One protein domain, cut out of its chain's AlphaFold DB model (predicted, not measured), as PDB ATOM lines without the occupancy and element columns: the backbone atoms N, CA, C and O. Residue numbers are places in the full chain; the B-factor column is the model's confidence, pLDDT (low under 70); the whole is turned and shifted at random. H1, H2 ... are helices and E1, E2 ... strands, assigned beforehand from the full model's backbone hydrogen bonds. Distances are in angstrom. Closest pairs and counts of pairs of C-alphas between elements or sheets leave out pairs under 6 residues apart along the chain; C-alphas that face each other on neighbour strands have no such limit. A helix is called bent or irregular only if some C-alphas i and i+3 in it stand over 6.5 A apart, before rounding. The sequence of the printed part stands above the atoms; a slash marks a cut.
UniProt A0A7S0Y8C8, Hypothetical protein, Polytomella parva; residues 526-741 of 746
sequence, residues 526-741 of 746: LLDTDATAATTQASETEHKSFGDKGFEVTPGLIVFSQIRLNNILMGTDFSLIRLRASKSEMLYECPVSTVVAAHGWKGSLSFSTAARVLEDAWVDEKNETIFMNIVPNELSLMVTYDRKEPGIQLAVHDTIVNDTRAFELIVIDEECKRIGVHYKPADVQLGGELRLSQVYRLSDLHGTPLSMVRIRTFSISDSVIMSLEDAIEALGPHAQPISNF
ATOM      1  N   LEU A 526     -26.014 -17.850   7.508       49.97
ATOM      2  CA  LEU A 526     -25.823 -18.102   8.935       49.97
ATOM      3  C   LEU A 526     -24.505 -18.862   9.140       49.97
ATOM      4  O   LEU A 526     -24.214 -19.811   8.412       49.97
ATOM      5  N   LEU A 527     -23.735 -18.452  10.145       49.53
ATOM      6  CA  LEU A 527     -22.609 -19.211  10.678       49.53
ATOM      7  C   LEU A 527     -22.989 -19.743  12.062       49.53
ATOM      8  O   LEU A 527     -23.383 -18.967  12.932       49.53
ATOM      9  N   ASP A 528     -22.824 -21.046  12.254       55.53
ATOM     10  CA  ASP A 528     -22.905 -21.734  13.544       55.53
ATOM     11  C   ASP A 528     -21.593 -22.504  13.782       55.53
ATOM     12  O   ASP A 528     -20.852 -22.810  12.838       55.53
ATOM     13  N   THR A 529     -21.277 -22.790  15.041       51.31
ATOM     14  CA  THR A 529     -20.060 -23.496  15.446       51.31
ATOM     15  C   THR A 529     -20.409 -24.763  16.207       51.31
ATOM     16  O   THR A 529     -20.682 -24.723  17.408       51.31
ATOM     17  N   ASP A 530     -20.353 -25.901  15.513       50.88
ATOM     18  CA  ASP A 530     -20.466 -27.212  16.141       50.88
ATOM     19  C   ASP A 530     -19.162 -27.517  16.896       50.88
ATOM     20  O   ASP A 530     -18.169 -28.000  16.347       50.88
ATOM     21  N   ALA A 531     -19.177 -27.159  18.179       48.91
ATOM     22  CA  ALA A 531     -18.131 -27.456  19.151       48.91
ATOM     23  C   ALA A 531     -18.437 -28.721  19.979       48.91
ATOM     24  O   ALA A 531     -17.680 -29.041  20.897       48.91
ATOM     25  N   THR A 532     -19.527 -29.448  19.687       45.56
ATOM     26  CA  THR A 532     -20.005 -30.560  20.534       45.56
ATOM     27  C   THR A 532     -18.992 -31.703  20.641       45.56
ATOM     28  O   THR A 532     -18.858 -32.316  21.699       45.56
ATOM     29  N   ALA A 533     -18.214 -31.933  19.580       41.50
ATOM     30  CA  ALA A 533     -17.138 -32.921  19.541       41.50
ATOM     31  C   ALA A 533     -15.862 -32.498  20.301       41.50
ATOM     32  O   ALA A 533     -15.041 -33.352  20.630       41.50
ATOM     33  N   ALA A 534     -15.669 -31.201  20.570       38.91
ATOM     34  CA  ALA A 534     -14.397 -30.653  21.049       38.91
ATOM     35  C   ALA A 534     -14.293 -30.530  22.579       38.91
ATOM     36  O   ALA A 534     -13.181 -30.493  23.112       38.91
ATOM     37  N   THR A 535     -15.415 -30.421  23.303       40.84
ATOM     38  CA  THR A 535     -15.393 -30.021  24.723       40.84
ATOM     39  C   THR A 535     -16.408 -30.746  25.611       40.84
ATOM     40  O   THR A 535     -17.607 -30.498  25.552       40.84
ATOM     41  N   THR A 536     -15.905 -31.510  26.589       42.12
ATOM     42  CA  THR A 536     -16.655 -31.984  27.778       42.12
ATOM     43  C   THR A 536     -16.891 -30.883  28.831       42.12
ATOM     44  O   THR A 536     -17.196 -31.163  29.990       42.12
ATOM     45  N   GLN A 537     -16.736 -29.616  28.444       49.09
ATOM     46  CA  GLN A 537     -16.971 -28.419  29.249       49.09
ATOM     47  C   GLN A 537     -17.759 -27.414  28.405       49.09
ATOM     48  O   GLN A 537     -17.657 -27.431  27.182       49.09
ATOM     49  N   ALA A 538     -18.547 -26.548  29.044       48.94
ATOM     50  CA  ALA A 538     -19.374 -25.591  28.317       48.94
ATOM     51  C   ALA A 538     -18.514 -24.526  27.618       48.94
ATOM     52  O   ALA A 538     -17.773 -23.790  28.277       48.94
ATOM     53  N   SER A 539     -18.636 -24.431  26.295       53.62
ATOM     54  CA  SER A 539     -18.032 -23.368  25.495       53.62
ATOM     55  C   SER A 539     -18.999 -22.185  25.374       53.62
ATOM     56  O   SER A 539     -20.223 -22.328  25.423       53.62
ATOM     57  N   GLU A 540     -18.442 -20.979  25.276       58.34
ATOM     58  CA  GLU A 540     -19.213 -19.741  25.174       58.34
ATOM     59  C   GLU A 540     -18.855 -19.041  23.868       58.34
ATOM     60  O   GLU A 540     -17.678 -18.787  23.608       58.34
ATOM     61  N   THR A 541     -19.852 -18.697  23.056       57.94
ATOM     62  CA  THR A 541     -19.646 -17.913  21.836       57.94
ATOM     63  C   THR A 541     -20.362 -16.571  21.958       57.94
ATOM     64  O   THR A 541     -21.507 -16.480  22.393       57.94
ATOM     65  N   GLU A 542     -19.664 -15.486  21.634       62.81
ATOM     66  CA  GLU A 542     -20.224 -14.136  21.607       62.81
ATOM     67  C   GLU A 542     -20.547 -13.797  20.150       62.81
ATOM     68  O   GLU A 542     -19.643 -13.542  19.348       62.81
ATOM     69  N   HIS A 543     -21.837 -13.804  19.814       59.53
ATOM     70  CA  HIS A 543     -22.323 -13.402  18.497       59.53
ATOM     71  C   HIS A 543     -22.574 -11.892  18.492       59.53
ATOM     72  O   HIS A 543     -23.222 -11.337  19.386       59.53
ATOM     73  N   LYS A 544     -22.042 -11.214  17.475       60.62
ATOM     74  CA  LYS A 544     -22.228  -9.785  17.249       60.62
ATOM     75  C   LYS A 544     -22.340  -9.489  15.759       60.62
ATOM     76  O   LYS A 544     -21.332  -9.282  15.077       60.62
ATOM     77  N   SER A 545     -23.570  -9.386  15.268       55.03
ATOM     78  CA  SER A 545     -23.783  -8.756  13.976       55.03
ATOM     79  C   SER A 545     -23.472  -7.258  14.052       55.03
ATOM     80  O   SER A 545     -23.644  -6.589  15.076       55.03
ATOM     81  N   PHE A 546     -22.967  -6.726  12.947       52.16
ATOM     82  CA  PHE A 546     -22.990  -5.301  12.661       52.16
ATOM     83  C   PHE A 546     -23.998  -5.116  11.514       52.16
ATOM     84  O   PHE A 546     -24.133  -5.999  10.674       52.16
ATOM     85  N   GLY A 547     -24.715  -3.991  11.459       49.09
ATOM     86  CA  GLY A 547     -25.579  -3.638  10.317       49.09
ATOM     87  C   GLY A 547     -27.082  -3.947  10.430       49.09
ATOM     88  O   GLY A 547     -27.853  -3.229   9.806       49.09
ATOM     89  N   ASP A 548     -27.543  -4.886  11.270       47.31
ATOM     90  CA  ASP A 548     -28.981  -5.256  11.369       47.31
ATOM     91  C   ASP A 548     -29.937  -4.135  11.849       47.31
ATOM     92  O   ASP A 548     -31.153  -4.315  11.855       47.31
ATOM     93  N   LYS A 549     -29.426  -2.951  12.210       44.03
ATOM     94  CA  LYS A 549     -30.201  -1.785  12.680       44.03
ATOM     95  C   LYS A 549     -31.064  -1.086  11.607       44.03
ATOM     96  O   LYS A 549     -31.461   0.058  11.799       44.03
ATOM     97  N   GLY A 550     -31.329  -1.724  10.466       40.00
ATOM     98  CA  GLY A 550     -32.132  -1.141   9.382       40.00
ATOM     99  C   GLY A 550     -31.510   0.088   8.706       40.00
ATOM    100  O   GLY A 550     -32.203   0.802   7.985       40.00
ATOM    101  N   PHE A 551     -30.216   0.352   8.920       38.31
ATOM    102  CA  PHE A 551     -29.490   1.374   8.171       38.31
ATOM    103  C   PHE A 551     -29.281   0.903   6.731       38.31
ATOM    104  O   PHE A 551     -28.767  -0.194   6.514       38.31
ATOM    105  N   GLU A 552     -29.604   1.745   5.746       44.59
ATOM    106  CA  GLU A 552     -29.198   1.488   4.364       44.59
ATOM    107  C   GLU A 552     -27.667   1.500   4.271       44.59
ATOM    108  O   GLU A 552     -27.005   2.538   4.366       44.59
ATOM    109  N   VAL A 553     -27.102   0.307   4.096       48.16
ATOM    110  CA  VAL A 553     -25.687   0.095   3.807       48.16
ATOM    111  C   VAL A 553     -25.369   0.829   2.510       48.16
ATOM    112  O   VAL A 553     -25.904   0.480   1.458       48.16
ATOM    113  N   THR A 554     -24.506   1.848   2.563       46.22
ATOM    114  CA  THR A 554     -24.155   2.621   1.364       46.22
ATOM    115  C   THR A 554     -23.644   1.672   0.271       46.22
ATOM    116  O   THR A 554     -22.709   0.915   0.548       46.22
ATOM    117  N   PRO A 555     -24.220   1.676  -0.950       45.44
ATOM    118  CA  PRO A 555     -23.897   0.687  -1.975       45.44
ATOM    119  C   PRO A 555     -22.390   0.546  -2.222       45.44
ATOM    120  O   PRO A 555     -21.696   1.518  -2.509       45.44
ATOM    121  N   GLY A 556     -21.886  -0.683  -2.093       41.59
ATOM    122  CA  GLY A 556     -20.456  -1.003  -2.188       41.59
ATOM    123  C   GLY A 556     -19.724  -1.122  -0.844       41.59
ATOM    124  O   GLY A 556     -18.613  -1.654  -0.820       41.59
ATOM    125  N   LEU A 557     -20.332  -0.709   0.275       38.06
ATOM    126  CA  LEU A 557     -19.873  -1.120   1.604       38.06
ATOM    127  C   LEU A 557     -20.201  -2.596   1.866       38.06
ATOM    128  O   LEU A 557     -21.081  -3.191   1.245       38.06
ATOM    129  N   ILE A 558     -19.442  -3.185   2.787       46.75
ATOM    130  CA  ILE A 558     -19.501  -4.598   3.150       46.75
ATOM    131  C   ILE A 558     -19.782  -4.677   4.650       46.75
ATOM    132  O   ILE A 558     -19.040  -4.104   5.452       46.75
ATOM    133  N   VAL A 559     -20.865  -5.362   5.014       45.25
ATOM    134  CA  VAL A 559     -21.299  -5.572   6.401       45.25
ATOM    135  C   VAL A 559     -20.768  -6.904   6.900       45.25
ATOM    136  O   VAL A 559     -20.912  -7.883   6.182       45.25
ATOM    137  N   PHE A 560     -20.219  -6.962   8.115       47.12
ATOM    138  CA  PHE A 560     -19.671  -8.190   8.703       47.12
ATOM    139  C   PHE A 560     -20.445  -8.625   9.957       47.12
ATOM    140  O   PHE A 560     -20.777  -7.780  10.787       47.12
ATOM    141  N   SER A 561     -20.662  -9.930  10.147       53.69
ATOM    142  CA  SER A 561     -21.166 -10.498  11.411       53.69
ATOM    143  C   SER A 561     -20.069 -11.267  12.146       53.69
ATOM    144  O   SER A 561     -19.544 -12.221  11.579       53.69
ATOM    145  N   GLN A 562     -19.716 -10.838  13.367       62.53
ATOM    146  CA  GLN A 562     -18.631 -11.391  14.185       62.53
ATOM    147  C   GLN A 562     -19.107 -12.548  15.078       62.53
ATOM    148  O   GLN A 562     -19.977 -12.344  15.922       62.53
ATOM    149  N   ILE A 563     -18.465 -13.716  14.989       64.75
ATOM    150  CA  ILE A 563     -18.595 -14.802  15.981       64.75
ATOM    151  C   ILE A 563     -17.281 -14.948  16.734       64.75
ATOM    152  O   ILE A 563     -16.299 -15.407  16.152       64.75
ATOM    153  N   ARG A 564     -17.261 -14.573  18.019       69.19
ATOM    154  CA  ARG A 564     -16.120 -14.789  18.918       69.19
ATOM    155  C   ARG A 564     -16.278 -16.104  19.675       69.19
ATOM    156  O   ARG A 564     -17.261 -16.268  20.385       69.19
ATOM    157  N   LEU A 565     -15.269 -16.970  19.629       67.81
ATOM    158  CA  LEU A 565     -15.171 -18.115  20.542       67.81
ATOM    159  C   LEU A 565     -14.437 -17.703  21.832       67.81
ATOM    160  O   LEU A 565     -13.315 -17.194  21.769       67.81
ATOM    161  N   ASN A 566     -15.065 -17.911  22.992       68.25
ATOM    162  CA  ASN A 566     -14.496 -17.674  24.321       68.25
ATOM    163  C   ASN A 566     -14.168 -19.003  25.026       68.25
ATOM    164  O   ASN A 566     -14.749 -20.046  24.736       68.25
ATOM    165  N   ASN A 567     -13.256 -18.946  26.001       65.56
ATOM    166  CA  ASN A 567     -12.926 -20.047  26.919       65.56
ATOM    167  C   ASN A 567     -12.347 -21.332  26.273       65.56
ATOM    168  O   ASN A 567     -12.263 -22.358  26.944       65.56
ATOM    169  N   ILE A 568     -11.875 -21.277  25.017       62.84
ATOM    170  CA  ILE A 568     -11.091 -22.368  24.404       62.84
ATOM    171  C   ILE A 568      -9.786 -22.574  25.193       62.84
ATOM    172  O   ILE A 568      -9.036 -21.621  25.433       62.84
ATOM    173  N   LEU A 569      -9.499 -23.824  25.563       59.44
ATOM    174  CA  LEU A 569      -8.283 -24.212  26.277       59.44
ATOM    175  C   LEU A 569      -7.067 -24.245  25.334       59.44
ATOM    176  O   LEU A 569      -7.173 -24.619  24.166       59.44
ATOM    177  N   MET A 570      -5.871 -23.933  25.847       56.84
ATOM    178  CA  MET A 570      -4.645 -24.289  25.121       56.84
ATOM    179  C   MET A 570      -4.548 -25.813  25.023       56.84
ATOM    180  O   MET A 570      -4.551 -26.488  26.051       56.84
ATOM    181  N   GLY A 571      -4.444 -26.334  23.801       65.00
ATOM    182  CA  GLY A 571      -4.458 -27.773  23.534       65.00
ATOM    183  C   GLY A 571      -5.838 -28.349  23.201       65.00
ATOM    184  O   GLY A 571      -5.942 -29.561  23.042       65.00
ATOM    185  N   THR A 572      -6.887 -27.528  23.056       66.44
ATOM    186  CA  THR A 572      -8.060 -27.948  22.271       66.44
ATOM    187  C   THR A 572      -7.620 -28.160  20.822       66.44
ATOM    188  O   THR A 572      -7.073 -27.249  20.201       66.44
ATOM    189  N   ASP A 573      -7.863 -29.359  20.298       71.75
ATOM    190  CA  ASP A 573      -7.647 -29.692  18.892       71.75
ATOM    191  C   ASP A 573      -8.628 -28.885  18.022       71.75
ATOM    192  O   ASP A 573      -9.849 -28.980  18.172       71.75
ATOM    193  N   PHE A 574      -8.086 -28.049  17.136       69.12
ATOM    194  CA  PHE A 574      -8.883 -27.155  16.297       69.12
ATOM    195  C   PHE A 574      -9.555 -27.868  15.111       69.12
ATOM    196  O   PHE A 574     -10.512 -27.314  14.570       69.12
ATOM    197  N   SER A 575      -9.149 -29.094  14.760       69.88
ATOM    198  CA  SER A 575      -9.861 -29.928  13.775       69.88
ATOM    199  C   SER A 575     -11.251 -30.356  14.277       69.88
ATOM    200  O   SER A 575     -12.180 -30.548  13.490       69.88
ATOM    201  N   LEU A 576     -11.426 -30.429  15.606       69.44
ATOM    202  CA  LEU A 576     -12.698 -30.751  16.263       69.44
ATOM    203  C   LEU A 576     -13.681 -29.572  16.299       69.44
ATOM    204  O   LEU A 576     -14.862 -29.785  16.566       69.44
ATOM    205  N   ILE A 577     -13.227 -28.340  16.039       72.00
ATOM    206  CA  ILE A 577     -14.113 -27.176  15.918       72.00
ATOM    207  C   ILE A 577     -14.626 -27.116  14.482       72.00
ATOM    208  O   ILE A 577     -13.856 -26.881  13.552       72.00
ATOM    209  N   ARG A 578     -15.935 -27.294  14.295       74.81
ATOM    210  CA  ARG A 578     -16.570 -27.249  12.975       74.81
ATOM    211  C   ARG A 578     -17.323 -25.949  12.760       74.81
ATOM    212  O   ARG A 578     -18.038 -25.473  13.638       74.81
ATOM    213  N   LEU A 579     -17.183 -25.396  11.562       72.62
ATOM    214  CA  LEU A 579     -17.913 -24.226  11.096       72.62
ATOM    215  C   LEU A 579     -19.026 -24.691  10.160       72.62
ATOM    216  O   LEU A 579     -18.752 -25.298   9.122       72.62
ATOM    217  N   ARG A 580     -20.276 -24.400  10.522       75.12
ATOM    218  CA  ARG A 580     -21.460 -24.699   9.714       75.12
ATOM    219  C   ARG A 580     -21.959 -23.407   9.071       75.12
ATOM    220  O   ARG A 580     -22.613 -22.592   9.718       75.12
ATOM    221  N   ALA A 581     -21.627 -23.213   7.797       73.56
ATOM    222  CA  ALA A 581     -22.069 -22.082   6.983       73.56
ATOM    223  C   ALA A 581     -23.276 -22.505   6.137       73.56
ATOM    224  O   ALA A 581     -23.163 -23.411   5.314       73.56
ATOM    225  N   SER A 582     -24.433 -21.873   6.340       74.31
ATOM    226  CA  SER A 582     -25.709 -22.346   5.778       74.31
ATOM    227  C   SER A 582     -26.563 -21.211   5.233       74.31
ATOM    228  O   SER A 582     -26.491 -20.089   5.738       74.31
ATOM    229  N   LYS A 583     -27.429 -21.508   4.258       75.06
ATOM    230  CA  LYS A 583     -28.506 -20.592   3.871       75.06
ATOM    231  C   LYS A 583     -29.553 -20.571   4.984       75.06
ATOM    232  O   LYS A 583     -29.947 -21.629   5.477       75.06
ATOM    233  N   SER A 584     -29.996 -19.381   5.376       79.94
ATOM    234  CA  SER A 584     -31.068 -19.202   6.354       79.94
ATOM    235  C   SER A 584     -32.276 -18.472   5.771       79.94
ATOM    236  O   SER A 584     -32.145 -17.469   5.075       79.94
ATOM    237  N   GLU A 585     -33.474 -18.952   6.090       85.56
ATOM    238  CA  GLU A 585     -34.736 -18.263   5.796       85.56
ATOM    239  C   GLU A 585     -35.470 -18.004   7.113       85.56
ATOM    240  O   GLU A 585     -35.640 -18.919   7.914       85.56
ATOM    241  N   MET A 586     -35.869 -16.758   7.385       84.44
ATOM    242  CA  MET A 586     -36.516 -16.415   8.655       84.44
ATOM    243  C   MET A 586     -37.960 -16.929   8.671       84.44
ATOM    244  O   MET A 586     -38.828 -16.370   8.008       84.44
ATOM    245  N   LEU A 587     -38.213 -17.971   9.463       86.75
ATOM    246  CA  LEU A 587     -39.539 -18.564   9.649       86.75
ATOM    247  C   LEU A 587     -40.430 -17.700  10.549       86.75
ATOM    248  O   LEU A 587     -41.640 -17.634  10.343       86.75
ATOM    249  N   TYR A 588     -39.848 -17.088  11.584       86.25
ATOM    250  CA  TYR A 588     -40.608 -16.448  12.657       86.25
ATOM    251  C   TYR A 588     -39.785 -15.393  13.411       86.25
ATOM    252  O   TYR A 588     -38.579 -15.557  13.600       86.25
ATOM    253  N   GLU A 589     -40.451 -14.337  13.886       89.69
ATOM    254  CA  GLU A 589     -39.910 -13.349  14.825       89.69
ATOM    255  C   GLU A 589     -40.981 -12.979  15.868       89.69
ATOM    256  O   GLU A 589     -42.116 -12.662  15.510       89.69
ATOM    257  N   CYS A 590     -40.629 -12.984  17.158       92.06
ATOM    258  CA  CYS A 590     -41.563 -12.728  18.260       92.06
ATOM    259  C   CYS A 590     -40.962 -11.840  19.363       92.06
ATOM    260  O   CYS A 590     -39.823 -12.077  19.772       92.06
ATOM    261  N   PRO A 591     -41.691 -10.839  19.897       91.75
ATOM    262  CA  PRO A 591     -41.317 -10.158  21.136       91.75
ATOM    263  C   PRO A 591     -41.330 -11.124  22.323       91.75
ATOM    264  O   PRO A 591     -42.325 -11.814  22.551       91.75
ATOM    265  N   VAL A 592     -40.284 -11.099  23.153       90.88
ATOM    266  CA  VAL A 592     -40.256 -11.866  24.412       90.88
ATOM    267  C   VAL A 592     -41.455 -11.500  25.291       90.88
ATOM    268  O   VAL A 592     -42.076 -12.387  25.871       90.88
ATOM    269  N   SER A 593     -41.867 -10.227  25.315       90.69
ATOM    270  CA  SER A 593     -43.079  -9.778  26.014       90.69
ATOM    271  C   SER A 593     -44.357 -10.517  25.598       90.69
ATOM    272  O   SER A 593     -45.260 -10.638  26.418       90.69
ATOM    273  N   THR A 594     -44.455 -10.999  24.356       91.88
ATOM    274  CA  THR A 594     -45.632 -11.729  23.861       91.88
ATOM    275  C   THR A 594     -45.665 -13.150  24.417       91.88
ATOM    276  O   THR A 594     -46.698 -13.568  24.930       91.88
ATOM    277  N   VAL A 595     -44.527 -13.854  24.404       91.12
ATOM    278  CA  VAL A 595     -44.372 -15.180  25.036       91.12
ATOM    279  C   VAL A 595     -44.686 -15.090  26.532       91.12
ATOM    280  O   VAL A 595     -45.507 -15.836  27.059       91.12
ATOM    281  N   VAL A 596     -44.082 -14.103  27.195       90.50
ATOM    282  CA  VAL A 596     -44.255 -13.792  28.620       90.50
ATOM    283  C   VAL A 596     -45.713 -13.495  28.978       90.50
ATOM    284  O   VAL A 596     -46.214 -14.017  29.972       90.50
ATOM    285  N   ALA A 597     -46.417 -12.712  28.154       88.81
ATOM    286  CA  ALA A 597     -47.832 -12.414  28.357       88.81
ATOM    287  C   ALA A 597     -48.742 -13.627  28.106       88.81
ATOM    288  O   ALA A 597     -49.708 -13.799  28.847       88.81
ATOM    289  N   ALA A 598     -48.430 -14.471  27.115       89.62
ATOM    290  CA  ALA A 598     -49.210 -15.669  26.794       89.62
ATOM    291  C   ALA A 598     -49.239 -16.684  27.949       89.62
ATOM    292  O   ALA A 598     -50.284 -17.260  28.216       89.62
ATOM    293  N   HIS A 599     -48.135 -16.820  28.691       90.12
ATOM    294  CA  HIS A 599     -48.058 -17.679  29.883       90.12
ATOM    295  C   HIS A 599     -48.556 -16.971  31.156       90.12
ATOM    296  O   HIS A 599     -48.463 -17.521  32.245       90.12
ATOM    297  N   GLY A 600     -49.032 -15.722  31.066       86.94
ATOM    298  CA  GLY A 600     -49.524 -14.947  32.209       86.94
ATOM    299  C   GLY A 600     -48.448 -14.303  33.101       86.94
ATOM    300  O   GLY A 600     -48.788 -13.741  34.150       86.94
ATOM    301  N   TRP A 601     -47.161 -14.326  32.725       83.25
ATOM    302  CA  TRP A 601     -46.087 -13.770  33.558       83.25
ATOM    303  C   TRP A 601     -46.073 -12.238  33.520       83.25
ATOM    304  O   TRP A 601     -45.938 -11.605  32.477       83.25
ATOM    305  N   LYS A 602     -46.173 -11.619  34.702       76.88
ATOM    306  CA  LYS A 602     -46.244 -10.154  34.870       76.88
ATOM    307  C   LYS A 602     -44.899  -9.510  35.234       76.88
ATOM    308  O   LYS A 602     -44.877  -8.391  35.737       76.88
ATOM    309  N   GLY A 603     -43.785 -10.225  35.052       69.88
ATOM    310  CA  GLY A 603     -42.414  -9.757  35.326       69.88
ATOM    311  C   GLY A 603     -42.047  -9.543  36.805       69.88
ATOM    312  O   GLY A 603     -40.869  -9.443  37.126       69.88
ATOM    313  N   SER A 604     -43.029  -9.494  37.711       76.38
ATOM    314  CA  SER A 604     -42.868  -9.161  39.138       76.38
ATOM    315  C   SER A 604     -43.279 -10.277  40.109       76.38
ATOM    316  O   SER A 604     -43.236 -10.087  41.325       76.38
ATOM    317  N   LEU A 605     -43.694 -11.440  39.596       82.69
ATOM    318  CA  LEU A 605     -44.074 -12.590  40.422       82.69
ATOM    319  C   LEU A 605     -42.826 -13.252  41.021       82.69
ATOM    320  O   LEU A 605     -41.851 -13.468  40.309       82.69
ATOM    321  N   SER A 606     -42.868 -13.628  42.301       88.12
ATOM    322  CA  SER A 606     -41.845 -14.499  42.896       88.12
ATOM    323  C   SER A 606     -41.916 -15.908  42.300       88.12
ATOM    324  O   SER A 606     -42.990 -16.330  41.867       88.12
ATOM    325  N   PHE A 607     -40.811 -16.665  42.335       90.19
ATOM    326  CA  PHE A 607     -40.746 -18.036  41.802       90.19
ATOM    327  C   PHE A 607     -41.930 -18.909  42.255       90.19
ATOM    328  O   PHE A 607     -42.655 -19.442  41.424       90.19
ATOM    329  N   SER A 608     -42.213 -18.956  43.562       91.50
ATOM    330  CA  SER A 608     -43.306 -19.753  44.147       91.50
ATOM    331  C   SER A 608     -44.724 -19.286  43.785       91.50
ATOM    332  O   SER A 608     -45.688 -20.014  44.026       91.50
ATOM    333  N   THR A 609     -44.866 -18.080  43.228       90.75
ATOM    334  CA  THR A 609     -46.131 -17.556  42.694       90.75
ATOM    335  C   THR A 609     -46.216 -17.799  41.191       90.75
ATOM    336  O   THR A 609     -47.243 -18.266  40.714       90.75
ATOM    337  N   ALA A 610     -45.132 -17.555  40.449       88.81
ATOM    338  CA  ALA A 610     -45.031 -17.868  39.027       88.81
ATOM    339  C   ALA A 610     -45.272 -19.369  38.772       88.81
ATOM    340  O   ALA A 610     -46.173 -19.720  38.020       88.81
ATOM    341  N   ALA A 611     -44.600 -20.251  39.513       90.50
ATOM    342  CA  ALA A 611     -44.761 -21.708  39.457       90.50
ATOM    343  C   ALA A 611     -46.194 -22.239  39.706       90.50
ATOM    344  O   ALA A 611     -46.438 -23.431  39.555       90.50
ATOM    345  N   ARG A 612     -47.139 -21.383  40.124       90.94
ATOM    346  CA  ARG A 612     -48.554 -21.725  40.375       90.94
ATOM    347  C   ARG A 612     -49.548 -20.978  39.484       90.94
ATOM    348  O   ARG A 612     -50.743 -21.239  39.580       90.94
ATOM    349  N   VAL A 613     -49.080 -19.989  38.727       90.44
ATOM    350  CA  VAL A 613     -49.911 -19.028  37.977       90.44
ATOM    351  C   VAL A 613     -49.579 -19.041  36.485       90.44
ATOM    352  O   VAL A 613     -50.384 -18.562  35.695       90.44
ATOM    353  N   LEU A 614     -48.415 -19.567  36.097       89.75
ATOM    354  CA  LEU A 614     -48.040 -19.690  34.694       89.75
ATOM    355  C   LEU A 614     -48.639 -20.958  34.082       89.75
ATOM    356  O   LEU A 614     -48.416 -22.061  34.576       89.75
ATOM    357  N   GLU A 615     -49.396 -20.767  33.008       88.62
ATOM    358  CA  GLU A 615     -49.982 -21.830  32.186       88.62
ATOM    359  C   GLU A 615     -48.942 -22.315  31.155       88.62
ATOM    360  O   GLU A 615     -48.035 -21.563  30.803       88.62
ATOM    361  N   ASP A 616     -49.026 -23.580  30.724       88.12
ATOM    362  CA  ASP A 616     -48.153 -24.240  29.726       88.12
ATOM    363  C   ASP A 616     -46.622 -24.104  29.927       88.12
ATOM    364  O   ASP A 616     -45.826 -24.252  28.990       88.12
ATOM    365  N   ALA A 617     -46.188 -23.882  31.173       91.06
ATOM    366  CA  ALA A 617     -44.785 -23.767  31.566       91.06
ATOM    367  C   ALA A 617     -44.317 -24.937  32.454       91.06
ATOM    368  O   ALA A 617     -45.003 -25.328  33.398       91.06
ATOM    369  N   TRP A 618     -43.102 -25.445  32.218       92.31
ATOM    370  CA  TRP A 618     -42.454 -26.405  33.122       92.31
ATOM    371  C   TRP A 618     -41.663 -25.691  34.226       92.31
ATOM    372  O   TRP A 618     -41.102 -24.615  34.008       92.31
ATOM    373  N   VAL A 619     -41.580 -26.303  35.411       91.62
ATOM    374  CA  VAL A 619     -41.004 -25.690  36.619       91.62
ATOM    375  C   VAL A 619     -39.969 -26.612  37.258       91.62
ATOM    376  O   VAL A 619     -40.299 -27.694  37.735       91.62
ATOM    377  N   ASP A 620     -38.719 -26.159  37.326       91.06
ATOM    378  CA  ASP A 620     -37.653 -26.805  38.089       91.06
ATOM    379  C   ASP A 620     -37.573 -26.161  39.481       91.06
ATOM    380  O   ASP A 620     -36.917 -25.134  39.685       91.06
ATOM    381  N   GLU A 621     -38.260 -26.769  40.454       90.12
ATOM    382  CA  GLU A 621     -38.248 -26.329  41.857       90.12
ATOM    383  C   GLU A 621     -36.863 -26.416  42.516       90.12
ATOM    384  O   GLU A 621     -36.587 -25.683  43.465       90.12
ATOM    385  N   LYS A 622     -35.971 -27.286  42.026       89.12
ATOM    386  CA  LYS A 622     -34.630 -27.485  42.593       89.12
ATOM    387  C   LYS A 622     -33.677 -26.363  42.181       89.12
ATOM    388  O   LYS A 622     -32.822 -25.975  42.976       89.12
ATOM    389  N   ASN A 623     -33.818 -25.864  40.954       86.56
ATOM    390  CA  ASN A 623     -32.990 -24.802  40.382       86.56
ATOM    391  C   ASN A 623     -33.707 -23.434  40.325       86.56
ATOM    392  O   ASN A 623     -33.222 -22.531  39.645       86.56
ATOM    393  N   GLU A 624     -34.861 -23.282  40.989       91.38
ATOM    394  CA  GLU A 624     -35.712 -22.072  40.992       91.38
ATOM    395  C   GLU A 624     -35.922 -21.508  39.558       91.38
ATOM    396  O   GLU A 624     -35.793 -20.311  39.298       91.38
ATOM    397  N   THR A 625     -36.183 -22.391  38.582       90.81
ATOM    398  CA  THR A 625     -36.177 -22.075  37.137       90.81
ATOM    399  C   THR A 625     -37.493 -22.460  36.455       90.81
ATOM    400  O   THR A 625     -38.095 -23.475  36.794       90.81
ATOM    401  N   ILE A 626     -37.958 -21.652  35.497       91.56
ATOM    402  CA  ILE A 626     -39.214 -21.868  34.756       91.56
ATOM    403  C   ILE A 626     -38.958 -21.838  33.246       91.56
ATOM    404  O   ILE A 626     -38.223 -20.975  32.771       91.56
ATOM    405  N   PHE A 627     -39.598 -22.737  32.498       92.81
ATOM    406  CA  PHE A 627     -39.526 -22.856  31.040       92.81
ATOM    407  C   PHE A 627     -40.903 -22.586  30.423       92.81
ATOM    408  O   PHE A 627     -41.802 -23.411  30.551       92.81
ATOM    409  N   MET A 628     -41.069 -21.440  29.763       93.25
ATOM    410  CA  MET A 628     -42.288 -21.079  29.021       93.25
ATOM    411  C   MET A 628     -42.149 -21.507  27.553       93.25
ATOM    412  O   MET A 628     -41.183 -21.110  26.900       93.25
ATOM    413  N   ASN A 629     -43.090 -22.292  27.027       91.50
ATOM    414  CA  ASN A 629     -43.045 -22.822  25.661       91.50
ATOM    415  C   ASN A 629     -43.162 -21.714  24.598       91.50
ATOM    416  O   ASN A 629     -44.095 -20.921  24.600       91.50
ATOM    417  N   ILE A 630     -42.250 -21.684  23.628       90.94
ATOM    418  CA  ILE A 630     -42.360 -20.817  22.437       90.94
ATOM    419  C   ILE A 630     -42.783 -21.661  21.237       90.94
ATOM    420  O   ILE A 630     -43.702 -21.300  20.506       90.94
ATOM    421  N   VAL A 631     -42.117 -22.803  21.060       87.56
ATOM    422  CA  VAL A 631     -42.479 -23.849  20.105       87.56
ATOM    423  C   VAL A 631     -42.491 -25.162  20.891       87.56
ATOM    424  O   VAL A 631     -41.426 -25.555  21.379       87.56
ATOM    425  N   PRO A 632     -43.655 -25.822  21.067       85.81
ATOM    426  CA  PRO A 632     -43.779 -26.991  21.931       85.81
ATOM    427  C   PRO A 632     -42.733 -28.064  21.638       85.81
ATOM    428  O   PRO A 632     -42.589 -28.517  20.505       85.81
ATOM    429  N   ASN A 633     -42.018 -28.472  22.684       84.69
ATOM    430  CA  ASN A 633     -40.912 -29.435  22.656       84.69
ATOM    431  C   ASN A 633     -39.649 -29.031  21.867       84.69
ATOM    432  O   ASN A 633     -38.673 -29.761  21.981       84.69
ATOM    433  N   GLU A 634     -39.609 -27.906  21.145       87.31
ATOM    434  CA  GLU A 634     -38.401 -27.425  20.447       87.31
ATOM    435  C   GLU A 634     -37.690 -26.279  21.187       87.31
ATOM    436  O   GLU A 634     -36.462 -26.250  21.257       87.31
ATOM    437  N   LEU A 635     -38.450 -25.302  21.698       90.06
ATOM    438  CA  LEU A 635     -37.906 -24.004  22.101       90.06
ATOM    439  C   LEU A 635     -38.683 -23.403  23.277       90.06
ATOM    440  O   LEU A 635     -39.888 -23.168  23.164       90.06
ATOM    441  N   SER A 636     -37.977 -23.065  24.358       92.94
ATOM    442  CA  SER A 636     -38.556 -22.446  25.559       92.94
ATOM    443  C   SER A 636     -37.812 -21.194  26.016       92.94
ATOM    444  O   SER A 636     -36.585 -21.109  25.965       92.94
ATOM    445  N   LEU A 637     -38.555 -20.229  26.552       92.12
ATOM    446  CA  LEU A 637     -38.008 -19.097  27.287       92.12
ATOM    447  C   LEU A 637     -37.739 -19.536  28.734       92.12
ATOM    448  O   LEU A 637     -38.671 -19.754  29.510       92.12
ATOM    449  N   MET A 638     -36.464 -19.671  29.091       91.69
ATOM    450  CA  MET A 638     -36.014 -20.086  30.417       91.69
ATOM    451  C   MET A 638     -35.785 -18.861  31.313       91.69
ATOM    452  O   MET A 638     -34.956 -18.001  31.013       91.69
ATOM    453  N   VAL A 639     -36.483 -18.796  32.446       89.56
ATOM    454  CA  VAL A 639     -36.322 -17.757  33.473       89.56
ATOM    455  C   VAL A 639     -35.737 -18.387  34.730       89.56
ATOM    456  O   VAL A 639     -36.413 -19.144  35.424       89.56
ATOM    457  N   THR A 640     -34.479 -18.066  35.027       88.69
ATOM    458  CA  THR A 640     -33.764 -18.544  36.220       88.69
ATOM    459  C   THR A 640     -33.877 -17.507  37.339       88.69
ATOM    460  O   THR A 640     -33.321 -16.410  37.206       88.69
ATOM    461  N   TYR A 641     -34.560 -17.825  38.441       84.38
ATOM    462  CA  TYR A 641     -34.667 -16.941  39.606       84.38
ATOM    463  C   TYR A 641     -33.426 -17.063  40.505       84.38
ATOM    464  O   TYR A 641     -33.491 -17.614  41.603       84.38
ATOM    465  N   ASP A 642     -32.288 -16.502  40.076       75.12
ATOM    466  CA  ASP A 642     -31.228 -16.187  41.042       75.12
ATOM    467  C   ASP A 642     -31.776 -15.165  42.056       75.12
ATOM    468  O   ASP A 642     -32.600 -14.303  41.736       75.12
ATOM    469  N   ARG A 643     -31.318 -15.246  43.307       59.84
ATOM    470  CA  ARG A 643     -31.885 -14.589  44.501       59.84
ATOM    471  C   ARG A 643     -31.652 -13.074  44.560       59.84
ATOM    472  O   ARG A 643     -31.651 -12.484  45.641       59.84
ATOM    473  N   LYS A 644     -31.397 -12.457  43.409       66.19
ATOM    474  CA  LYS A 644     -31.146 -11.027  43.221       66.19
ATOM    475  C   LYS A 644     -32.022 -10.484  42.098       66.19
ATOM    476  O   LYS A 644     -32.824  -9.598  42.365       66.19
ATOM    477  N   GLU A 645     -31.912 -11.041  40.890       67.50
ATOM    478  CA  GLU A 645     -32.704 -10.648  39.717       67.50
ATOM    479  C   GLU A 645     -32.977 -11.871  38.809       67.50
ATOM    480  O   GLU A 645     -32.091 -12.716  38.658       67.50
ATOM    481  N   PRO A 646     -34.174 -11.989  38.195       72.00
ATOM    482  CA  PRO A 646     -34.512 -13.105  37.313       72.00
ATOM    483  C   PRO A 646     -33.796 -12.995  35.956       72.00
ATOM    484  O   PRO A 646     -34.030 -12.068  35.181       72.00
ATOM    485  N   GLY A 647     -32.941 -13.969  35.647       81.19
ATOM    486  CA  GLY A 647     -32.192 -14.033  34.389       81.19
ATOM    487  C   GLY A 647     -32.985 -14.708  33.269       81.19
ATOM    488  O   GLY A 647     -33.336 -15.883  33.387       81.19
ATOM    489  N   ILE A 648     -33.221 -13.996  32.163       84.25
ATOM    490  CA  ILE A 648     -33.923 -14.520  30.980       84.25
ATOM    491  C   ILE A 648     -32.921 -15.112  29.981       84.25
ATOM    492  O   ILE A 648     -31.933 -14.477  29.611       84.25
ATOM    493  N   GLN A 649     -33.196 -16.337  29.544       89.50
ATOM    494  CA  GLN A 649     -32.410 -17.142  28.612       89.50
ATOM    495  C   GLN A 649     -33.352 -17.828  27.607       89.50
ATOM    496  O   GLN A 649     -34.528 -18.037  27.894       89.50
ATOM    497  N   LEU A 650     -32.846 -18.196  26.431       88.62
ATOM    498  CA  LEU A 650     -33.571 -19.002  25.443       88.62
ATOM    499  C   LEU A 650     -32.970 -20.407  25.439       88.62
ATOM    500  O   LEU A 650     -31.773 -20.558  25.206       88.62
ATOM    501  N   ALA A 651     -33.786 -21.414  25.725       89.19
ATOM    502  CA  ALA A 651     -33.388 -22.812  25.804       89.19
ATOM    503  C   ALA A 651     -33.904 -23.574  24.577       89.19
ATOM    504  O   ALA A 651     -35.112 -23.630  24.341       89.19
ATOM    505  N   VAL A 652     -32.985 -24.167  23.816       86.94
ATOM    506  CA  VAL A 652     -33.296 -25.085  22.712       86.94
ATOM    507  C   VAL A 652     -33.322 -26.500  23.265       86.94
ATOM    508  O   VAL A 652     -32.435 -26.895  24.026       86.94
ATOM    509  N   HIS A 653     -34.347 -27.256  22.905       87.00
ATOM    510  CA  HIS A 653     -34.527 -28.629  23.344       87.00
ATOM    511  C   HIS A 653     -33.816 -29.588  22.387       87.00
ATOM    512  O   HIS A 653     -33.767 -29.355  21.182       87.00
ATOM    513  N   ASP A 654     -33.288 -30.690  22.908       82.00
ATOM    514  CA  ASP A 654     -32.612 -31.730  22.129       82.00
ATOM    515  C   ASP A 654     -33.615 -32.521  21.266       82.00
ATOM    516  O   ASP A 654     -34.198 -33.517  21.697       82.00
ATOM    517  N   THR A 655     -33.864 -32.031  20.047       76.56
ATOM    518  CA  THR A 655     -34.772 -32.637  19.066       76.56
ATOM    519  C   THR A 655     -34.151 -32.664  17.672       76.56
ATOM    520  O   THR A 655     -33.326 -31.822  17.320       76.56
ATOM    521  N   ILE A 656     -34.620 -33.601  16.842       60.81
ATOM    522  CA  ILE A 656     -34.176 -33.809  15.450       60.81
ATOM    523  C   ILE A 656     -34.375 -32.545  14.582       60.81
ATOM    524  O   ILE A 656     -33.699 -32.359  13.574       60.81
ATOM    525  N   VAL A 657     -35.275 -31.638  14.978       62.34
ATOM    526  CA  VAL A 657     -35.557 -30.396  14.241       62.34
ATOM    527  C   VAL A 657     -34.357 -29.435  14.249       62.34
ATOM    528  O   VAL A 657     -34.181 -28.690  13.283       62.34
ATOM    529  N   ASN A 658     -33.489 -29.500  15.269       62.97
ATOM    530  CA  ASN A 658     -32.321 -28.622  15.433       62.97
ATOM    531  C   ASN A 658     -31.345 -28.681  14.248       62.97
ATOM    532  O   ASN A 658     -30.768 -27.664  13.876       62.97
ATOM    533  N   ASP A 659     -31.207 -29.833  13.586       70.81
ATOM    534  CA  ASP A 659     -30.348 -29.948  12.400       70.81
ATOM    535  C   ASP A 659     -30.834 -29.070  11.232       70.81
ATOM    536  O   ASP A 659     -30.047 -28.717  10.349       70.81
ATOM    537  N   THR A 660     -32.112 -28.674  11.251       81.56
ATOM    538  CA  THR A 660     -32.802 -27.886  10.214       81.56
ATOM    539  C   THR A 660     -33.256 -26.498  10.675       81.56
ATOM    540  O   THR A 660     -33.824 -25.760   9.869       81.56
ATOM    541  N   ARG A 661     -33.028 -26.111  11.940       84.56
ATOM    542  CA  ARG A 661     -33.453 -24.808  12.477       84.56
ATOM    543  C   ARG A 661     -32.379 -24.137  13.320       84.56
ATOM    544  O   ARG A 661     -31.737 -24.773  14.143       84.56
ATOM    545  N   ALA A 662     -32.241 -22.828  13.138       83.50
ATOM    546  CA  ALA A 662     -31.419 -21.972  13.984       83.50
ATOM    547  C   ALA A 662     -32.289 -20.983  14.754       83.50
ATOM    548  O   ALA A 662     -33.335 -20.544  14.269       83.50
ATOM    549  N   PHE A 663     -31.811 -20.587  15.927       84.62
ATOM    550  CA  PHE A 663     -32.496 -19.667  16.820       84.62
ATOM    551  C   PHE A 663     -31.580 -18.482  17.143       84.62
ATOM    552  O   PHE A 663     -30.362 -18.620  17.234       84.62
ATOM    553  N   GLU A 664     -32.160 -17.296  17.295       82.62
ATOM    554  CA  GLU A 664     -31.428 -16.076  17.637       82.62
ATOM    555  C   GLU A 664     -32.242 -15.264  18.654       82.62
ATOM    556  O   GLU A 664     -33.469 -15.184  18.568       82.62
ATOM    557  N   LEU A 665     -31.562 -14.662  19.632       83.06
ATOM    558  CA  LEU A 665     -32.171 -13.860  20.692       83.06
ATOM    559  C   LEU A 665     -31.536 -12.464  20.688       83.06
ATOM    560  O   LEU A 665     -30.434 -12.289  21.200       83.06
ATOM    561  N   ILE A 666     -32.216 -11.482  20.094       81.44
ATOM    562  CA  ILE A 666     -31.681 -10.131  19.842       81.44
ATOM    563  C   ILE A 666     -32.349  -9.058  20.711       81.44
ATOM    564  O   ILE A 666     -33.430  -9.263  21.263       81.44
ATOM    565  N   VAL A 667     -31.735  -7.873  20.771       82.75
ATOM    566  CA  VAL A 667     -32.294  -6.670  21.411       82.75
ATOM    567  C   VAL A 667     -32.390  -5.539  20.384       82.75
ATOM    568  O   VAL A 667     -31.390  -5.168  19.770       82.75
ATOM    569  N   ILE A 668     -33.594  -4.993  20.204       80.00
ATOM    570  CA  ILE A 668     -33.889  -3.836  19.346       80.00
ATOM    571  C   ILE A 668     -33.365  -2.530  19.985       80.00
ATOM    572  O   ILE A 668     -33.227  -2.426  21.202       80.00
ATOM    573  N   ASP A 669     -33.074  -1.536  19.140       70.31
ATOM    574  CA  ASP A 669     -32.634  -0.156  19.428       70.31
ATOM    575  C   ASP A 669     -31.283   0.036  20.150       70.31
ATOM    576  O   ASP A 669     -30.519   0.930  19.767       70.31
ATOM    577  N   GLU A 670     -30.898  -0.806  21.112       59.78
ATOM    578  CA  GLU A 670     -29.603  -0.699  21.807       59.78
ATOM    579  C   GLU A 670     -28.400  -0.985  20.876       59.78
ATOM    580  O   GLU A 670     -28.529  -1.601  19.817       59.78
ATOM    581  N   GLU A 671     -27.192  -0.497  21.191       54.34
ATOM    582  CA  GLU A 671     -25.978  -0.743  20.381       54.34
ATOM    583  C   GLU A 671     -25.435  -2.177  20.527       54.34
ATOM    584  O   GLU A 671     -24.353  -2.389  21.070       54.34
ATOM    585  N   CYS A 672     -26.173  -3.161  19.999       50.28
ATOM    586  CA  CYS A 672     -25.756  -4.568  19.898       50.28
ATOM    587  C   CYS A 672     -25.131  -5.079  21.208       50.28
ATOM    588  O   CYS A 672     -23.947  -5.442  21.252       50.28
ATOM    589  N   LYS A 673     -25.935  -5.063  22.287       53.19
ATOM    590  CA  LYS A 673     -25.607  -5.780  23.525       53.19
ATOM    591  C   LYS A 673     -25.307  -7.240  23.189       53.19
ATOM    592  O   LYS A 673     -25.883  -7.813  22.267       53.19
ATOM    593  N   ARG A 674     -24.354  -7.812  23.918       53.06
ATOM    594  CA  ARG A 674     -23.764  -9.112  23.597       53.06
ATOM    595  C   ARG A 674     -24.770 -10.241  23.774       53.06
ATOM    596  O   ARG A 674     -25.393 -10.358  24.830       53.06
ATOM    597  N   ILE A 675     -24.845 -11.095  22.760       59.28
ATOM    598  CA  ILE A 675     -25.531 -12.380  22.819       59.28
ATOM    599  C   ILE A 675     -24.461 -13.419  23.153       59.28
ATOM    600  O   ILE A 675     -23.567 -13.667  22.343       59.28
ATOM    601  N   GLY A 676     -24.517 -13.973  24.364       56.00
ATOM    602  CA  GLY A 676     -23.660 -15.075  24.791       56.00
ATOM    603  C   GLY A 676     -24.381 -16.398  24.563       56.00
ATOM    604  O   GLY A 676     -25.302 -16.738  25.304       56.00
ATOM    605  N   VAL A 677     -23.983 -17.150  23.542       62.91
ATOM    606  CA  VAL A 677     -24.430 -18.534  23.368       62.91
ATOM    607  C   VAL A 677     -23.615 -19.396  24.325       62.91
ATOM    608  O   VAL A 677     -22.390 -19.460  24.214       62.91
ATOM    609  N   HIS A 678     -24.268 -20.047  25.282       57.31
ATOM    610  CA  HIS A 678     -23.631 -21.057  26.116       57.31
ATOM    611  C   HIS A 678     -23.992 -22.436  25.559       57.31
ATOM    612  O   HIS A 678     -25.082 -22.959  25.812       57.31
ATOM    613  N   TYR A 679     -23.060 -23.040  24.823       56.34
ATOM    614  CA  TYR A 679     -23.160 -24.443  24.442       56.34
ATOM    615  C   TYR A 679     -22.853 -25.267  25.687       56.34
ATOM    616  O   TYR A 679     -21.699 -25.463  26.073       56.34
ATOM    617  N   LYS A 680     -23.910 -25.717  26.359       57.00
ATOM    618  CA  LYS A 680     -23.800 -26.794  27.334       57.00
ATOM    619  C   LYS A 680     -23.837 -28.130  26.584       57.00
ATOM    620  O   LYS A 680     -24.594 -28.235  25.622       57.00
ATOM    621  N   PRO A 681     -23.097 -29.165  27.023       51.16
ATOM    622  CA  PRO A 681     -23.468 -30.534  26.668       51.16
ATOM    623  C   PRO A 681     -24.904 -30.807  27.150       51.16
ATOM    624  O   PRO A 681     -25.385 -30.105  28.042       51.16
ATOM    625  N   ALA A 682     -25.575 -31.809  26.576       56.38
ATOM    626  CA  ALA A 682     -27.003 -32.062  26.791       56.38
ATOM    627  C   ALA A 682     -27.354 -32.465  28.244       56.38
ATOM    628  O   ALA A 682     -27.547 -33.640  28.564       56.38
ATOM    629  N   ASP A 683     -27.436 -31.466  29.125       59.31
ATOM    630  CA  ASP A 683     -27.852 -31.595  30.518       59.31
ATOM    631  C   ASP A 683     -29.318 -32.039  30.564       59.31
ATOM    632  O   ASP A 683     -30.222 -31.348  30.082       59.31
ATOM    633  N   VAL A 684     -29.550 -33.190  31.193       55.78
ATOM    634  CA  VAL A 684     -30.888 -33.699  31.496       55.78
ATOM    635  C   VAL A 684     -31.453 -32.892  32.664       55.78
ATOM    636  O   VAL A 684     -31.078 -33.102  33.820       55.78
ATOM    637  N   GLN A 685     -32.347 -31.955  32.364       65.00
ATOM    638  CA  GLN A 685     -33.073 -31.172  33.360       65.00
ATOM    639  C   GLN A 685     -34.452 -31.793  33.622       65.00
ATOM    640  O   GLN A 685     -34.859 -32.751  32.959       65.00
ATOM    641  N   LEU A 686     -35.149 -31.291  34.649       64.75
ATOM    642  CA  LEU A 686     -36.510 -31.725  35.002       64.75
ATOM    643  C   LEU A 686     -36.651 -33.258  35.108       64.75
ATOM    644  O   LEU A 686     -37.494 -33.891  34.482       64.75
ATOM    645  N   GLY A 687     -35.754 -33.871  35.888       62.22
ATOM    646  CA  GLY A 687     -35.819 -35.283  36.292       62.22
ATOM    647  C   GLY A 687     -35.566 -36.334  35.202       62.22
ATOM    648  O   GLY A 687     -35.420 -37.507  35.538       62.22
ATOM    649  N   GLY A 688     -35.476 -35.944  33.929       67.19
ATOM    650  CA  GLY A 688     -35.398 -36.872  32.797       67.19
ATOM    651  C   GLY A 688     -36.069 -36.352  31.528       67.19
ATOM    652  O   GLY A 688     -35.676 -36.746  30.431       67.19
ATOM    653  N   GLU A 689     -37.070 -35.483  31.683       73.12
ATOM    654  CA  GLU A 689     -38.054 -35.182  30.638       73.12
ATOM    655  C   GLU A 689     -37.574 -34.132  29.630       73.12
ATOM    656  O   GLU A 689     -37.916 -34.217  28.453       73.12
ATOM    657  N   LEU A 690     -36.741 -33.177  30.061       79.12
ATOM    658  CA  LEU A 690     -36.256 -32.086  29.215       79.12
ATOM    659  C   LEU A 690     -34.737 -32.108  29.082       79.12
ATOM    660  O   LEU A 690     -33.982 -31.803  30.006       79.12
ATOM    661  N   ARG A 691     -34.298 -32.454  27.875       81.88
ATOM    662  CA  ARG A 691     -32.914 -32.349  27.419       81.88
ATOM    663  C   ARG A 691     -32.758 -31.041  26.666       81.88
ATOM    664  O   ARG A 691     -33.542 -30.768  25.760       81.88
ATOM    665  N   LEU A 692     -31.756 -30.247  27.027       82.31
ATOM    666  CA  LEU A 692     -31.463 -28.984  26.350       82.31
ATOM    667  C   LEU A 692     -30.197 -29.133  25.509       82.31
ATOM    668  O   LEU A 692     -29.160 -29.517  26.045       82.31
ATOM    669  N   SER A 693     -30.270 -28.811  24.220       81.00
ATOM    670  CA  SER A 693     -29.121 -28.854  23.308       81.00
ATOM    671  C   SER A 693     -28.293 -27.567  23.351       81.00
ATOM    672  O   SER A 693     -27.071 -27.619  23.229       81.00
ATOM    673  N   GLN A 694     -28.935 -26.406  23.529       81.44
ATOM    674  CA  GLN A 694     -28.281 -25.090  23.540       81.44
ATOM    675  C   GLN A 694     -29.001 -24.117  24.488       81.44
ATOM    676  O   GLN A 694     -30.216 -24.204  24.678       81.44
ATOM    677  N   VAL A 695     -28.266 -23.158  25.071       84.25
ATOM    678  CA  VAL A 695     -28.847 -22.077  25.887       84.25
ATOM    679  C   VAL A 695     -28.240 -20.723  25.508       84.25
ATOM    680  O   VAL A 695     -27.085 -20.436  25.820       84.25
ATOM    681  N   TYR A 696     -29.035 -19.846  24.897       83.12
ATOM    682  CA  TYR A 696     -28.648 -18.457  24.641       83.12
ATOM    683  C   TYR A 696     -28.922 -17.598  25.878       83.12
ATOM    684  O   TYR A 696     -30.025 -17.610  26.432       83.12
ATOM    685  N   ARG A 697     -27.938 -16.799  26.290       82.88
ATOM    686  CA  ARG A 697     -28.048 -15.823  27.374       82.88
ATOM    687  C   ARG A 697     -27.803 -14.416  26.840       82.88
ATOM    688  O   ARG A 697     -26.767 -14.134  26.244       82.88
ATOM    689  N   LEU A 698     -28.721 -13.503  27.142       73.31
ATOM    690  CA  LEU A 698     -28.446 -12.076  27.022       73.31
ATOM    691  C   LEU A 698     -27.783 -11.576  28.306       73.31
ATOM    692  O   LEU A 698     -28.387 -11.583  29.379       73.31
ATOM    693  N   SER A 699     -26.533 -11.134  28.189       68.00
ATOM    694  CA  SER A 699     -25.883 -10.329  29.225       68.00
ATOM    695  C   SER A 699     -26.478  -8.918  29.266       68.00
ATOM    696  O   SER A 699     -26.844  -8.367  28.228       68.00
ATOM    697  N   ASP A 700     -26.505  -8.311  30.452       66.06
ATOM    698  CA  ASP A 700     -26.804  -6.887  30.667       66.06
ATOM    699  C   ASP A 700     -28.207  -6.417  30.209       66.06
ATOM    700  O   ASP A 700     -28.393  -5.276  29.775       66.06
ATOM    701  N   LEU A 701     -29.230  -7.270  30.374       69.75
ATOM    702  CA  LEU A 701     -30.654  -6.932  30.172       69.75
ATOM    703  C   LEU A 701     -31.236  -5.926  31.190       69.75
ATOM    704  O   LEU A 701     -32.401  -5.548  31.069       69.75
ATOM    705  N   HIS A 702     -30.472  -5.490  32.196       69.75
ATOM    706  CA  HIS A 702     -30.956  -4.587  33.245       69.75
ATOM    707  C   HIS A 702     -31.523  -3.283  32.645       69.75
ATOM    708  O   HIS A 702     -30.794  -2.476  32.070       69.75
ATOM    709  N   GLY A 703     -32.839  -3.086  32.782       74.56
ATOM    710  CA  GLY A 703     -33.572  -1.935  32.240       74.56
ATOM    711  C   GLY A 703     -34.066  -2.072  30.791       74.56
ATOM    712  O   GLY A 703     -34.850  -1.230  30.356       74.56
ATOM    713  N   THR A 704     -33.678  -3.117  30.052       81.19
ATOM    714  CA  THR A 704     -34.150  -3.373  28.679       81.19
ATOM    715  C   THR A 704     -35.597  -3.904  28.695       81.19
ATOM    716  O   THR A 704     -35.853  -4.946  29.302       81.19
ATOM    717  N   PRO A 705     -36.571  -3.255  28.022       85.25
ATOM    718  CA  PRO A 705     -37.949  -3.747  27.969       85.25
ATOM    719  C   PRO A 705     -38.077  -5.073  27.204       85.25
ATOM    720  O   PRO A 705     -37.547  -5.221  26.104       85.25
ATOM    721  N   LEU A 706     -38.881  -6.013  27.716       86.25
ATOM    722  CA  LEU A 706     -39.100  -7.325  27.076       86.25
ATOM    723  C   LEU A 706     -39.778  -7.247  25.692       86.25
ATOM    724  O   LEU A 706     -39.778  -8.226  24.952       86.25
ATOM    725  N   SER A 707     -40.347  -6.097  25.328       88.88
ATOM    726  CA  SER A 707     -40.894  -5.812  23.995       88.88
ATOM    727  C   SER A 707     -39.825  -5.471  22.946       88.88
ATOM    728  O   SER A 707     -40.074  -5.617  21.744       88.88
ATOM    729  N   MET A 708     -38.636  -5.042  23.391       87.50
ATOM    730  CA  MET A 708     -37.457  -4.811  22.547       87.50
ATOM    731  C   MET A 708     -36.622  -6.079  22.356       87.50
ATOM    732  O   MET A 708     -35.912  -6.189  21.362       87.50
ATOM    733  N   VAL A 709     -36.723  -7.057  23.260       88.12
ATOM    734  CA  VAL A 709     -36.083  -8.364  23.069       88.12
ATOM    735  C   VAL A 709     -36.899  -9.186  22.065       88.12
ATOM    736  O   VAL A 709     -38.109  -9.354  22.243       88.12
ATOM    737  N   ARG A 710     -36.254  -9.702  21.013       88.88
ATOM    738  CA  ARG A 710     -36.881 -10.563  19.997       88.88
ATOM    739  C   ARG A 710     -36.243 -11.937  19.955       88.88
ATOM    740  O   ARG A 710     -35.026 -12.069  20.023       88.88
ATOM    741  N   ILE A 711     -37.094 -12.934  19.771       90.25
ATOM    742  CA  ILE A 711     -36.735 -14.303  19.424       90.25
ATOM    743  C   ILE A 711     -36.932 -14.432  17.916       90.25
ATOM    744  O   ILE A 711     -38.005 -14.083  17.422       90.25
ATOM    745  N   ARG A 712     -35.925 -14.915  17.192       88.00
ATOM    746  CA  ARG A 712     -36.015 -15.266  15.771       88.00
ATOM    747  C   ARG A 712     -35.763 -16.751  15.587       88.00
ATOM    748  O   ARG A 712     -34.926 -17.329  16.278       88.00
ATOM    749  N   THR A 713     -36.450 -17.324  14.609       88.12
ATOM    750  CA  THR A 713     -36.268 -18.712  14.186       88.12
ATOM    751  C   THR A 713     -36.041 -18.742  12.685       88.12
ATOM    752  O   THR A 713     -36.795 -18.131  11.923       88.12
ATOM    753  N   PHE A 714     -35.020 -19.474  12.257       85.69
ATOM    754  CA  PHE A 714     -34.639 -19.628  10.860       85.69
ATOM    755  C   PHE A 714     -34.725 -21.094  10.439       85.69
ATOM    756  O   PHE A 714     -34.307 -21.974  11.186       85.69
ATOM    757  N   SER A 715     -35.210 -21.343   9.227       87.00
ATOM    758  CA  SER A 715     -34.975 -22.588   8.497       87.00
ATOM    759  C   SER A 715     -33.524 -22.608   8.019       87.00
ATOM    760  O   SER A 715     -33.034 -21.580   7.549       87.00
ATOM    761  N   ILE A 716     -32.848 -23.748   8.136       83.50
ATOM    762  CA  ILE A 716     -31.483 -23.970   7.648       83.50
ATOM    763  C   ILE A 716     -31.542 -24.860   6.403       83.50
ATOM    764  O   ILE A 716     -32.038 -25.985   6.462       83.50
ATOM    765  N   SER A 717     -30.967 -24.393   5.297       83.06
ATOM    766  CA  SER A 717     -30.752 -25.180   4.077       83.06
ATOM    767  C   SER A 717     -29.312 -25.050   3.568       83.06
ATOM    768  O   SER A 717     -28.553 -24.183   4.006       83.06
ATOM    769  N   ASP A 718     -28.914 -25.957   2.670       78.00
ATOM    770  CA  ASP A 718     -27.608 -25.982   1.994       78.00
ATOM    771  C   ASP A 718     -26.404 -25.746   2.932       78.00
ATOM    772  O   ASP A 718     -25.533 -24.917   2.664       78.00
ATOM    773  N   SER A 719     -26.371 -26.445   4.074       77.00
ATOM    774  CA  SER A 719     -25.332 -26.243   5.087       77.00
ATOM    775  C   SER A 719     -24.007 -26.902   4.703       77.00
ATOM    776  O   SER A 719     -23.888 -28.128   4.739       77.00
ATOM    777  N   VAL A 720     -22.991 -26.089   4.420       74.81
ATOM    778  CA  VAL A 720     -21.597 -26.526   4.293       74.81
ATOM    779  C   VAL A 720     -20.996 -26.633   5.691       74.81
ATOM    780  O   VAL A 720     -20.992 -25.661   6.446       74.81
ATOM    781  N   ILE A 721     -20.466 -27.807   6.028       77.94
ATOM    782  CA  ILE A 721     -19.678 -28.029   7.243       77.94
ATOM    783  C   ILE A 721     -18.215 -28.185   6.828       77.94
ATOM    784  O   ILE A 721     -17.898 -29.014   5.980       77.94
ATOM    785  N   MET A 722     -17.337 -27.393   7.436       77.00
ATOM    786  CA  MET A 722     -15.879 -27.468   7.299       77.00
ATOM    787  C   MET A 722     -15.256 -27.485   8.699       77.00
ATOM    788  O   MET A 722     -15.815 -26.871   9.611       77.00
ATOM    789  N   SER A 723     -14.125 -28.161   8.917       78.88
ATOM    790  CA  SER A 723     -13.375 -27.926  10.159       78.88
ATOM    791  C   SER A 723     -12.763 -26.521  10.139       78.88
ATOM    792  O   SER A 723     -12.588 -25.910   9.080       78.88
ATOM    793  N   LEU A 724     -12.428 -25.981  11.310       75.38
ATOM    794  CA  LEU A 724     -11.681 -24.728  11.392       75.38
ATOM    795  C   LEU A 724     -10.279 -24.879  10.775       75.38
ATOM    796  O   LEU A 724      -9.727 -23.893  10.294       75.38
ATOM    797  N   GLU A 725      -9.725 -26.093  10.745       78.25
ATOM    798  CA  GLU A 725      -8.478 -26.401  10.044       78.25
ATOM    799  C   GLU A 725      -8.652 -26.312   8.521       78.25
ATOM    800  O   GLU A 725      -7.952 -25.511   7.905       78.25
ATOM    801  N   ASP A 726      -9.657 -26.977   7.930       76.69
ATOM    802  CA  ASP A 726     -10.003 -26.840   6.500       76.69
ATOM    803  C   ASP A 726     -10.243 -25.368   6.123       76.69
ATOM    804  O   ASP A 726      -9.770 -24.880   5.096       76.69
ATOM    805  N   ALA A 727     -10.957 -24.631   6.984       70.94
ATOM    806  CA  ALA A 727     -11.237 -23.212   6.801       70.94
ATOM    807  C   ALA A 727      -9.964 -22.347   6.852       70.94
ATOM    808  O   ALA A 727      -9.904 -21.310   6.197       70.94
ATOM    809  N   ILE A 728      -8.942 -22.750   7.611       68.31
ATOM    810  CA  ILE A 728      -7.637 -22.080   7.652       68.31
ATOM    811  C   ILE A 728      -6.783 -22.488   6.440       68.31
ATOM    812  O   ILE A 728      -6.154 -21.620   5.833       68.31
ATOM    813  N   GLU A 729      -6.787 -23.760   6.031       71.12
ATOM    814  CA  GLU A 729      -6.063 -24.236   4.843       71.12
ATOM    815  C   GLU A 729      -6.622 -23.644   3.538       71.12
ATOM    816  O   GLU A 729      -5.851 -23.282   2.645       71.12
ATOM    817  N   ALA A 730      -7.938 -23.425   3.451       64.81
ATOM    818  CA  ALA A 730      -8.606 -22.767   2.324       64.81
ATOM    819  C   ALA A 730      -8.172 -21.298   2.101       64.81
ATOM    820  O   ALA A 730      -8.414 -20.737   1.031       64.81
ATOM    821  N   LEU A 731      -7.489 -20.675   3.072       52.19
ATOM    822  CA  LEU A 731      -6.843 -19.357   2.931       52.19
ATOM    823  C   LEU A 731      -5.473 -19.446   2.216       52.19
ATOM    824  O   LEU A 731      -4.829 -18.425   1.940       52.19
ATOM    825  N   GLY A 732      -4.999 -20.663   1.940       66.75
ATOM    826  CA  GLY A 732      -3.791 -20.962   1.181       66.75
ATOM    827  C   GLY A 732      -2.501 -20.426   1.825       66.75
ATOM    828  O   GLY A 732      -2.368 -20.398   3.053       66.75
ATOM    829  N   PRO A 733      -1.513 -19.961   1.032       49.62
ATOM    830  CA  PRO A 733      -0.200 -19.562   1.552       49.62
ATOM    831  C   PRO A 733      -0.249 -18.366   2.519       49.62
ATOM    832  O   PRO A 733       0.718 -18.125   3.242       49.62
ATOM    833  N   HIS A 734      -1.365 -17.635   2.591       46.97
ATOM    834  CA  HIS A 734      -1.556 -16.552   3.557       46.97
ATOM    835  C   HIS A 734      -1.845 -17.052   4.982       46.97
ATOM    836  O   HIS A 734      -1.531 -16.337   5.935       46.97
ATOM    837  N   ALA A 735      -2.342 -18.283   5.146       51.09
ATOM    838  CA  ALA A 735      -2.468 -18.948   6.444       51.09
ATOM    839  C   ALA A 735      -1.191 -19.665   6.904       51.09
ATOM    840  O   ALA A 735      -1.127 -20.101   8.051       51.09
ATOM    841  N   GLN A 736      -0.135 -19.739   6.086       50.97
ATOM    842  CA  GLN A 736       1.110 -20.411   6.475       50.97
ATOM    843  C   GLN A 736       1.730 -19.895   7.803       50.97
ATOM    844  O   GLN A 736       2.289 -20.711   8.540       50.97
ATOM    845  N   PRO A 737       1.625 -18.601   8.188       48.19
ATOM    846  CA  PRO A 737       2.029 -18.132   9.520       48.19
ATOM    847  C   PRO A 737       1.139 -18.640  10.666       48.19
ATOM    848  O   PRO A 737       1.613 -18.724  11.796       48.19
ATOM    849  N   ILE A 738      -0.127 -18.967  10.388       48.75
ATOM    850  CA  ILE A 738      -1.099 -19.508  11.350       48.75
ATOM    851  C   ILE A 738      -0.880 -21.007  11.523       48.75
ATOM    852  O   ILE A 738      -0.725 -21.442  12.658       48.75
ATOM    853  N   SER A 739      -0.761 -21.788  10.446       51.72
ATOM    854  CA  SER A 739      -0.451 -23.221  10.567       51.72
ATOM    855  C   SER A 739       0.935 -23.452  11.189       51.72
ATOM    856  O   SER A 739       1.083 -24.324  12.040       51.72
ATOM    857  N   ASN A 740       1.927 -22.587  10.916       52.66
ATOM    858  CA  ASN A 740       3.198 -22.573  11.664       52.66
ATOM    859  C   ASN A 740       3.073 -22.094  13.123       52.66
ATOM    860  O   ASN A 740       3.994 -22.339  13.900       52.66
ATOM    861  N   PHE A 741       2.021 -21.368  13.505       49.97
ATOM    862  CA  PHE A 741       1.788 -20.981  14.900       49.97
ATOM    863  C   PHE A 741       1.034 -22.073  15.666       49.97
ATOM    864  O   PHE A 741       1.356 -22.319  16.824       49.97
TER     865      PHE A 741
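Overview. This is residues 526 to 741 of the 746 residues of the protein "Hypothetical protein" of Polytomella parva (UniProt A0A7S0Y8C8). A long, strongly twisted wall of eight strands is partly face to face with a smaller sheet of four strands that is curled like part of a barrel. H1 and H2 cover one face at the large sheet's E5 end, H4 and H5 make the far end of the longest axis, and loop residues 550 to 557 stick out. The printed part has 216 residues, with the elements E1 E2 E3 E4 H1 H2 E5 E6 E7 E8 H3 E9 E10 E11 E12 H4 H5, a mixed class. The sheets, E3 E2 E10 E11 E8 E7 E6 E5 and E1 E4 E12 E9, are antiparallel; the whole is compact, with a radius of gyration of the C-alphas of 18.8 A and spans of 62 by 44 by 32 A.

Arrangement. E1, residues 526 to 530, is antiparallel to E4, residues 578 to 591, with N 528 and O 580 within hydrogen-bond range at 3.0 A. E2, residues 539 to 545, and E3, residues 559 to 566, form a hairpin (N 542 and O 564, 2.8 A). E4 bends by 82 degrees at residue 583, and its antiparallel neighbour E12, residues 709 to 723, by 90 degrees at residue 718 (N 585 and O 715, 3.0 A). H1, residues 592 to 598, is on both sheets, with heights of 8.3 A over the large and 5.3 A over the small. H2, residues 607 to 613, is on the large sheet's same face as H1, at a height of 9.2 A. E5, residues 617 to 620, E6, residues 625 to 631, E7, residues 635 to 641, and E8, residues 646 to 653, make a meander, each the antiparallel neighbour of the one before (N 618 and O 627, 2.9 A; N 628 and O 637, 2.9 A; N 638 and O 649, 2.8 A). H3, residues 656 to 660, is on the small sheet; its closest C-alphas to E12 are Thr 660 and Ile 716, 4.9 A. E9, residues 661 to 667, is antiparallel to E12 (N 664 and O 712, 2.9 A). E10, residues 675 to 679, and E11, residues 690 to 698, form a hairpin (N 676 and O 697, 2.9 A); E10 is antiparallel to E2 (N 541 and O 677, 2.9 A), E11 to E8 (N 650 and O 696, 2.9 A). The closest C-alphas of E9 and E11, Leu 665 and Tyr 696, are 7.0 A apart. H4, residues 724 to 729, touches the irregular H5, residues 732 to 741, whose C-alphas 734 and 737 are 7.1 A apart; they run opposite ways at a steep tilt of 57 degrees, closest at Ile 728 and Ala 735, 6.2 A. Every O i to N i+4 pair is within range in H1 and H4, against 2 of 3 in H2, 3 of 6 in H5 and 0 of 1 in H3, which has 1 of 2 O i to N i+3 pairs.

Along the chain. E1 begins at C-alpha 526, (-25.823, -18.102, 8.935), and H5 ends at C-alpha 741, (1.788, -20.981, 14.900). From first to last C-alpha E12 measures 32.6 A, E4 31.2 A and E3 22.7 A.

Size, cuts and confidence. The C-alphas farthest apart, those of Arg 612 and Pro 733, are 62.0 A apart. The printed part has no cut; the links E2 to E3 and E3 to E4 are long. Mean pLDDT of the printed part is 72.1, with 93 residues under 70, among them 526 to 572 and 730 to 741.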